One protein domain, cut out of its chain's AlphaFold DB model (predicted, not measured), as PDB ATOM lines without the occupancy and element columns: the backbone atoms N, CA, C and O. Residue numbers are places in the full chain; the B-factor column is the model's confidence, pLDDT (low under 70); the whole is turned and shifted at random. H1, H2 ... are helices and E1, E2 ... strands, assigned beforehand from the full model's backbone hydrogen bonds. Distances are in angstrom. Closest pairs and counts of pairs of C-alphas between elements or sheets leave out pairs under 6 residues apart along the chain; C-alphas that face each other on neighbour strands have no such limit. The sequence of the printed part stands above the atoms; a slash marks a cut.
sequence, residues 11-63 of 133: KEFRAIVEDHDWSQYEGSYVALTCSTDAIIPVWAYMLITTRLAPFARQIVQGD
ATOM      1  N   LYS A  11      30.333 -36.290  -4.039       97.06
ATOM      2  CA  LYS A  11      31.538 -35.680  -3.460       97.06
ATOM      3  C   LYS A  11      32.408 -36.731  -2.765       97.06
ATOM      4  O   LYS A  11      33.605 -36.808  -3.021       97.06
ATOM      5  N   GLU A  12      31.799 -37.558  -1.921       97.00
ATOM      6  CA  GLU A  12      32.475 -38.642  -1.209       97.00
ATOM      7  C   GLU A  12      32.941 -39.756  -2.154       97.00
ATOM      8  O   GLU A  12      34.034 -40.285  -1.980       97.00
ATOM      9  N   PHE A  13      32.153 -40.095  -3.178       97.44
ATOM     10  CA  PHE A  13      32.544 -41.090  -4.177       97.44
ATOM     11  C   PHE A  13      33.767 -40.637  -4.981       97.44
ATOM     12  O   PHE A  13      34.706 -41.412  -5.140       97.44
ATOM     13  N   ARG A  14      33.798 -39.376  -5.437       97.88
ATOM     14  CA  ARG A  14      34.949 -38.804  -6.154       97.88
ATOM     15  C   ARG A  14      36.206 -38.762  -5.288       97.88
ATOM     16  O   ARG A  14      37.254 -39.150  -5.782       97.88
ATOM     17  N   ALA A  15      36.085 -38.379  -4.015       98.06
ATOM     18  CA  ALA A  15      37.210 -38.402  -3.079       98.06
ATOM     19  C   ALA A  15      37.782 -39.822  -2.903       98.06
ATOM     20  O   ALA A  15      38.991 -40.005  -2.954       98.06
ATOM     21  N   ILE A  16      36.923 -40.844  -2.786       97.62
ATOM     22  CA  ILE A  16      37.364 -42.249  -2.711       97.62
ATOM     23  C   ILE A  16      38.024 -42.705  -4.022       97.62
ATOM     24  O   ILE A  16      39.012 -43.423  -3.979       97.62
ATOM     25  N   VAL A  17      37.510 -42.288  -5.185       97.88
ATOM     26  CA  VAL A  17      38.123 -42.590  -6.494       97.88
ATOM     27  C   VAL A  17      39.507 -41.943  -6.651       97.88
ATOM     28  O   VAL A  17      40.346 -42.478  -7.369       97.88
ATOM     29  N   GLU A  18      39.733 -40.786  -6.032       97.62
ATOM     30  CA  GLU A  18      40.998 -40.045  -6.093       97.62
ATOM     31  C   GLU A  18      42.058 -40.591  -5.123       97.62
ATOM     32  O   GLU A  18      43.228 -40.643  -5.487       97.62
ATOM     33  N   ASP A  19      41.641 -41.050  -3.940       98.06
ATOM     34  CA  ASP A  19      42.506 -41.620  -2.891       98.06
ATOM     35  C   ASP A  19      42.840 -43.114  -3.108       98.06
ATOM     36  O   ASP A  19      43.780 -43.650  -2.525       98.06
ATOM     37  N   HIS A  20      42.077 -43.816  -3.953       98.25
ATOM     38  CA  HIS A  20      42.302 -45.234  -4.231       98.25
ATOM     39  C   HIS A  20      43.548 -45.465  -5.104       98.25
ATOM     40  O   HIS A  20      43.665 -44.907  -6.195       98.25
ATOM     41  N   ASP A  21      44.449 -46.350  -4.669       98.00
ATOM     42  CA  ASP A  21      45.595 -46.783  -5.475       98.00
ATOM     43  C   ASP A  21      45.147 -47.700  -6.622       98.00
ATOM     44  O   ASP A  21      44.855 -48.878  -6.425       98.00
ATOM     45  N   TRP A  22      45.110 -47.165  -7.839       98.25
ATOM     46  CA  TRP A  22      44.742 -47.919  -9.040       98.25
ATOM     47  C   TRP A  22      45.886 -48.766  -9.618       98.25
ATOM     48  O   TRP A  22      45.620 -49.657 -10.427       98.25
ATOM     49  N   SER A  23      47.136 -48.542  -9.195       98.06
ATOM     50  CA  SER A  23      48.302 -49.264  -9.727       98.06
ATOM     51  C   SER A  23      48.331 -50.741  -9.321       98.06
ATOM     52  O   SER A  23      48.887 -51.569 -10.038       98.06
ATOM     53  N   GLN A  24      47.631 -51.103  -8.238       98.06
ATOM     54  CA  GLN A  24      47.457 -52.493  -7.800       98.06
ATOM     55  C   GLN A  24      46.763 -53.402  -8.838       98.06
ATOM     56  O   GLN A  24      46.822 -54.622  -8.710       98.06
ATOM     57  N   TYR A  25      46.108 -52.825  -9.855       98.31
ATOM     58  CA  TYR A  25      45.429 -53.556 -10.932       98.31
ATOM     59  C   TYR A  25      46.266 -53.690 -12.216       98.31
ATOM     60  O   TYR A  25      45.738 -54.128 -13.242       98.31
ATOM     61  N   GLU A  26      47.554 -53.340 -12.181       98.50
ATOM     62  CA  GLU A  26      48.476 -53.490 -13.313       98.50
ATOM     63  C   GLU A  26      48.441 -54.919 -13.885       98.50
ATOM     64  O   GLU A  26      48.523 -55.916 -13.163       98.50
ATOM     65  N   GLY A  27      48.253 -55.030 -15.201       98.06
ATOM     66  CA  GLY A  27      48.156 -56.302 -15.914       98.06
ATOM     67  C   GLY A  27      46.928 -57.166 -15.582       98.06
ATOM     68  O   GLY A  27      46.827 -58.275 -16.112       98.06
ATOM     69  N   SER A  28      46.001 -56.694 -14.743       97.94
ATOM     70  CA  SER A  28      44.871 -57.484 -14.236       97.94
ATOM     71  C   SER A  28      43.657 -57.477 -15.169       97.94
ATOM     72  O   SER A  28      43.477 -56.578 -15.991       97.94
ATOM     73  N   TYR A  29      42.788 -58.474 -15.010       98.06
ATOM     74  CA  TYR A  29      41.447 -58.515 -15.597       98.06
ATOM     75  C   TYR A  29      40.442 -58.176 -14.488       98.06
ATOM     76  O   TYR A  29      40.515 -58.767 -13.411       98.06
ATOM     77  N   VAL A  30      39.539 -57.213 -14.708       98.19
ATOM     78  CA  VAL A  30      38.729 -56.616 -13.629       98.19
ATOM     79  C   VAL A  30      37.228 -56.739 -13.895       98.19
ATOM     80  O   VAL A  30      36.724 -56.296 -14.927       98.19
ATOM     81  N   ALA A  31      36.506 -57.289 -12.917       98.12
ATOM     82  CA  ALA A  31      35.048 -57.311 -12.863       98.12
ATOM     83  C   ALA A  31      34.551 -56.243 -11.873       98.12
ATOM     84  O   ALA A  31      34.856 -56.297 -10.679       98.12
ATOM     85  N   LEU A  32      33.810 -55.251 -12.367       97.06
ATOM     86  CA  LEU A  32      33.223 -54.180 -11.564       97.06
ATOM     87  C   LEU A  32      31.774 -54.510 -11.212       97.06
ATOM     88  O   LEU A  32      30.895 -54.473 -12.072       97.06
ATOM     89  N   THR A  33      31.513 -54.752  -9.930       95.81
ATOM     90  CA  THR A  33      30.172 -55.044  -9.409       95.81
ATOM     91  C   THR A  33      29.837 -54.206  -8.177       95.81
ATOM     92  O   THR A  33      30.723 -53.741  -7.457       95.81
ATOM     93  N   CYS A  34      28.541 -54.022  -7.921       95.00
ATOM     94  CA  CYS A  34      28.032 -53.513  -6.656       95.00
ATOM     95  C   CYS A  34      27.604 -54.706  -5.794       95.00
ATOM     96  O   CYS A  34      26.692 -55.438  -6.161       95.00
ATOM     97  N   SER A  35      28.245 -54.899  -4.640       93.38
ATOM     98  CA  SER A  35      27.956 -56.008  -3.717       93.38
ATOM     99  C   SER A  35      26.715 -55.793  -2.833       93.38
ATOM    100  O   SER A  35      26.539 -56.488  -1.833       93.38
ATOM    101  N   THR A  36      25.874 -54.812  -3.165       93.94
ATOM    102  CA  THR A  36      24.626 -54.478  -2.469       93.94
ATOM    103  C   THR A  36      23.541 -54.120  -3.480       93.94
ATOM    104  O   THR A  36      23.848 -53.732  -4.609       93.94
ATOM    105  N   ASP A  37      22.277 -54.142  -3.053       91.12
ATOM    106  CA  ASP A  37      21.101 -53.800  -3.874       91.12
ATOM    107  C   ASP A  37      20.988 -52.296  -4.231       91.12
ATOM    108  O   ASP A  37      19.926 -51.802  -4.617       91.12
ATOM    109  N   ALA A  38      22.068 -51.527  -4.070       94.06
ATOM    110  CA  ALA A  38      22.101 -50.111  -4.398       94.06
ATOM    111  C   ALA A  38      22.056 -49.894  -5.919       94.06
ATOM    112  O   ALA A  38      22.904 -50.383  -6.665       94.06
ATOM    113  N   ILE A  39      21.107 -49.080  -6.384       91.62
ATOM    114  CA  ILE A  39      21.040 -48.670  -7.791       91.62
ATOM    115  C   ILE A  39      22.157 -47.653  -8.057       91.62
ATOM    116  O   ILE A  39      22.080 -46.494  -7.641       91.62
ATOM    117  N   ILE A  40      23.208 -48.094  -8.748       94.62
ATOM    118  CA  ILE A  40      24.380 -47.271  -9.064       94.62
ATOM    119  C   ILE A  40      24.215 -46.617 -10.444       94.62
ATOM    120  O   ILE A  40      23.970 -47.323 -11.423       94.62
ATOM    121  N   PRO A  41      24.369 -45.283 -10.567       94.62
ATOM    122  CA  PRO A  41      24.282 -44.614 -11.859       94.62
ATOM    123  C   PRO A  41      25.473 -44.986 -12.753       94.62
ATOM    124  O   PRO A  41      26.614 -45.029 -12.296       94.62
ATOM    125  N   VAL A  42      25.221 -45.190 -14.050       95.12
ATOM    126  CA  VAL A  42      26.214 -45.686 -15.030       95.12
ATOM    127  C   VAL A  42      27.514 -44.867 -15.038       95.12
ATOM    128  O   VAL A  42      28.601 -45.437 -15.137       95.12
ATOM    129  N   TRP A  43      27.432 -43.544 -14.850       97.25
ATOM    130  CA  TRP A  43      28.608 -42.664 -14.821       97.25
ATOM    131  C   TRP A  43      29.625 -43.034 -13.731       97.25
ATOM    132  O   TRP A  43      30.812 -42.758 -13.896       97.25
ATOM    133  N   ALA A  44      29.197 -43.665 -12.632       97.56
ATOM    134  CA  ALA A  44      30.079 -44.059 -11.538       97.56
ATOM    135  C   ALA A  44      31.024 -45.194 -11.958       97.56
ATOM    136  O   ALA A  44      32.224 -45.123 -11.690       97.56
ATOM    137  N   TYR A  45      30.505 -46.186 -12.691       97.75
ATOM    138  CA  TYR A  45      31.323 -47.226 -13.314       97.75
ATOM    139  C   TYR A  45      32.233 -46.632 -14.389       97.75
ATOM    140  O   TYR A  45      33.421 -46.925 -14.394       97.75
ATOM    141  N   MET A  46      31.719 -45.727 -15.235       97.88
ATOM    142  CA  MET A  46      32.543 -45.038 -16.240       97.88
ATOM    143  C   MET A  46      33.723 -44.291 -15.600       97.88
ATOM    144  O   MET A  46      34.838 -44.380 -16.105       97.88
ATOM    145  N   LEU A  47      33.501 -43.594 -14.478       98.31
ATOM    146  CA  LEU A  47      34.546 -42.878 -13.743       98.31
ATOM    147  C   LEU A  47      35.598 -43.827 -13.144       98.31
ATOM    148  O   LEU A  47      36.780 -43.510 -13.181       98.31
ATOM    149  N   ILE A  48      35.192 -44.985 -12.617       98.25
ATOM    150  CA  ILE A  48      36.137 -46.022 -12.168       98.25
ATOM    151  C   ILE A  48      36.937 -46.563 -13.366       98.25
ATOM    152  O   ILE A  48      38.163 -46.656 -13.305       98.25
ATOM    153  N   THR A  49      36.275 -46.838 -14.493       98.25
ATOM    154  CA  THR A  49      36.923 -47.307 -15.724       98.25
ATOM    155  C   THR A  49      37.972 -46.321 -16.244       98.25
ATOM    156  O   THR A  49      39.030 -46.773 -16.674       98.25
ATOM    157  N   THR A  50      37.777 -44.995 -16.153       98.12
ATOM    158  CA  THR A  50      38.831 -44.038 -16.568       98.12
ATOM    159  C   THR A  50      40.092 -44.097 -15.702       98.12
ATOM    160  O   THR A  50      41.151 -43.670 -16.160       98.12
ATOM    161  N   ARG A  51      40.003 -44.624 -14.472       98.44
ATOM    162  CA  ARG A  51      41.155 -44.830 -13.582       98.44
ATOM    163  C   ARG A  51      41.804 -46.199 -13.749       98.44
ATOM    164  O   ARG A  51      43.018 -46.288 -13.629       98.44
ATOM    165  N   LEU A  52      41.021 -47.232 -14.061       98.31
ATOM    166  CA  LEU A  52      41.517 -48.589 -14.313       98.31
ATOM    167  C   LEU A  52      42.129 -48.780 -15.705       98.31
ATOM    168  O   LEU A  52      43.049 -49.578 -15.845       98.31
ATOM    169  N   ALA A  53      41.625 -48.084 -16.730       98.12
ATOM    170  CA  ALA A  53      42.016 -48.303 -18.127       98.12
ATOM    171  C   ALA A  53      43.530 -48.203 -18.434       98.12
ATOM    172  O   ALA A  53      43.962 -48.891 -19.357       98.12
ATOM    173  N   PRO A  54      44.353 -47.407 -17.717       98.06
ATOM    174  CA  PRO A  54      45.807 -47.416 -17.902       98.06
ATOM    175  C   PRO A  54      46.522 -48.676 -17.385       98.06
ATOM    176  O   PRO A  54      47.643 -48.919 -17.816       98.06
ATOM    177  N   PHE A  55      45.904 -49.437 -16.472       98.44
ATOM    178  CA  PHE A  55      46.537 -50.533 -15.720       98.44
ATOM    179  C   PHE A  55      45.949 -51.911 -16.071       98.44
ATOM    180  O   PHE A  55      46.670 -52.897 -16.230       98.44
ATOM    181  N   ALA A  56      44.621 -52.001 -16.189       98.19
ATOM    182  CA  ALA A  56      43.914 -53.259 -16.412       98.19
ATOM    183  C   ALA A  56      43.904 -53.659 -17.897       98.19
ATOM    184  O   ALA A  56      43.632 -52.845 -18.779       98.19
ATOM    185  N   ARG A  57      44.103 -54.953 -18.179       97.31
ATOM    186  CA  ARG A  57      44.027 -55.526 -19.538       97.31
ATOM    187  C   ARG A  57      42.612 -55.526 -20.104       97.31
ATOM    188  O   ARG A  57      42.432 -55.415 -21.312       97.31
ATOM    189  N   GLN A  58      41.622 -55.707 -19.236       97.00
ATOM    190  CA  GLN A  58      40.211 -55.766 -19.594       97.00
ATOM    191  C   GLN A  58      39.364 -55.425 -18.370       97.00
ATOM    192  O   GLN A  58      39.687 -55.834 -17.253       97.00
ATOM    193  N   ILE A  59      38.274 -54.694 -18.589       98.06
ATOM    194  CA  ILE A  59      37.344 -54.261 -17.545       98.06
ATOM    195  C   ILE A  59      35.932 -54.595 -18.027       98.06
ATOM    196  O   ILE A  59      35.560 -54.213 -19.137       98.06
ATOM    197  N   VAL A  60      35.142 -55.280 -17.201       97.88
ATOM    198  CA  VAL A  60      33.705 -55.508 -17.439       97.88
ATOM    199  C   VAL A  60      32.890 -54.982 -16.261       97.88
ATOM    200  O   VAL A  60      33.378 -54.957 -15.133       97.88
ATOM    201  N   GLN A  61      31.640 -54.588 -16.503       97.25
ATOM    202  CA  GLN A  61      30.665 -54.382 -15.432       97.25
ATOM    203  C   GLN A  61      29.871 -55.681 -15.249       97.25
ATOM    204  O   GLN A  61      29.161 -56.091 -16.163       97.25
ATOM    205  N   GLY A  62      30.000 -56.318 -14.088       95.62
ATOM    206  CA  GLY A  62      29.424 -57.627 -13.784       95.62
ATOM    207  C   GLY A  62      30.317 -58.438 -12.849       95.62
ATOM    208  O   GLY A  62      31.138 -57.878 -12.123       95.62
ATOM    209  N   ASP A  63      30.138 -59.755 -12.860       96.12
ATOM    210  CA  ASP A  63      30.858 -60.714 -12.021       96.12
ATOM    211  C   ASP A  63      32.058 -61.367 -12.740       96.12
ATOM    212  O   ASP A  63      32.426 -61.014 -13.866       96.12
TER     213      ASP A  63
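This is residues 11 to 63 of the 133 residues of the protein "DUF2480 family protein" of Eudoraea sp (UniProt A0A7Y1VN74). A small sheet of two parallel strands, E1 and E2, lies at one side of the domain, H2 packs over it, nearer E2 than E1, and H1 lies on the far side of H2 from the strands, running nearly alongside it. Both helices run one way and both strands run back nearly the other way, while residues 36 to 41, in the link between E1 and H2, stick out at one end. The printed part has 53 residues, with two named helices and two named strands in the order H1, E1, H2, E2; the sheet's order is E1, E2, and the class is mixed, helices and strands. The whole is compact, with a radius of gyration of the C-alphas of 11.1 A, and its outline is rounded, spanning 29 by 24 by 16 A.

E1, residues 29 to 32, and E2, residues 58 to 61, are parallel neighbours, with 17 degrees between their directions. C-alphas 30 and 59 face each other at 4.8 A. N 32 and O 60 are within hydrogen-bond range at 2.8 A, as are N 60 and O 30 at 3.0 A. H2, residues 42 to 52, comes closest to E2 at the C-alphas of Thr 49 and Ile 59, 7.2 A apart. The closest C-alphas of H2 and E1 are those of Leu 32 and Tyr 45, at 7.4 A. E1, H2 and E2 form a strand-helix-strand unit, two parallel neighbour strands with a helix between them along the chain, and its crossover is right-handed. H1, residues 11 to 19, is close to H2 but not clearly touching it; their closest C-alphas, those of Val 17 and Ile 48, are 6.9 A apart. The two helices run the same way at a shallow tilt of 16 degrees. H1 and E2 are apart. Every O i to N i+4 pair is within hydrogen-bond range in H1, and 6 of 7 are in H2.

E1 runs from Tyr 29 to Leu 32 and E2 from Gln 58 to Gln 61, where C-alpha 61 is at (30.665, -54.382, -15.432). H2 runs from Val 42, with its C-alpha at (26.214, -45.686, -15.030), to Leu 52, over 15.6 A. H1 runs from Lys 11, with its C-alpha at (31.538, -35.680, -3.460), to Asp 19, over 12.5 A.

The two C-alphas farthest apart, those of Gly 27 and Asp 37, are separated by 29.7 A. The printed part, residues 11 to 63, has no cut. The link from H2 to E2 is tight, and the links from H1 to E1 and from E1 to H2 are short. Residues 36 to 41 stand free. The mean pLDDT of the printed part is 97.1, and no printed residue is under 70.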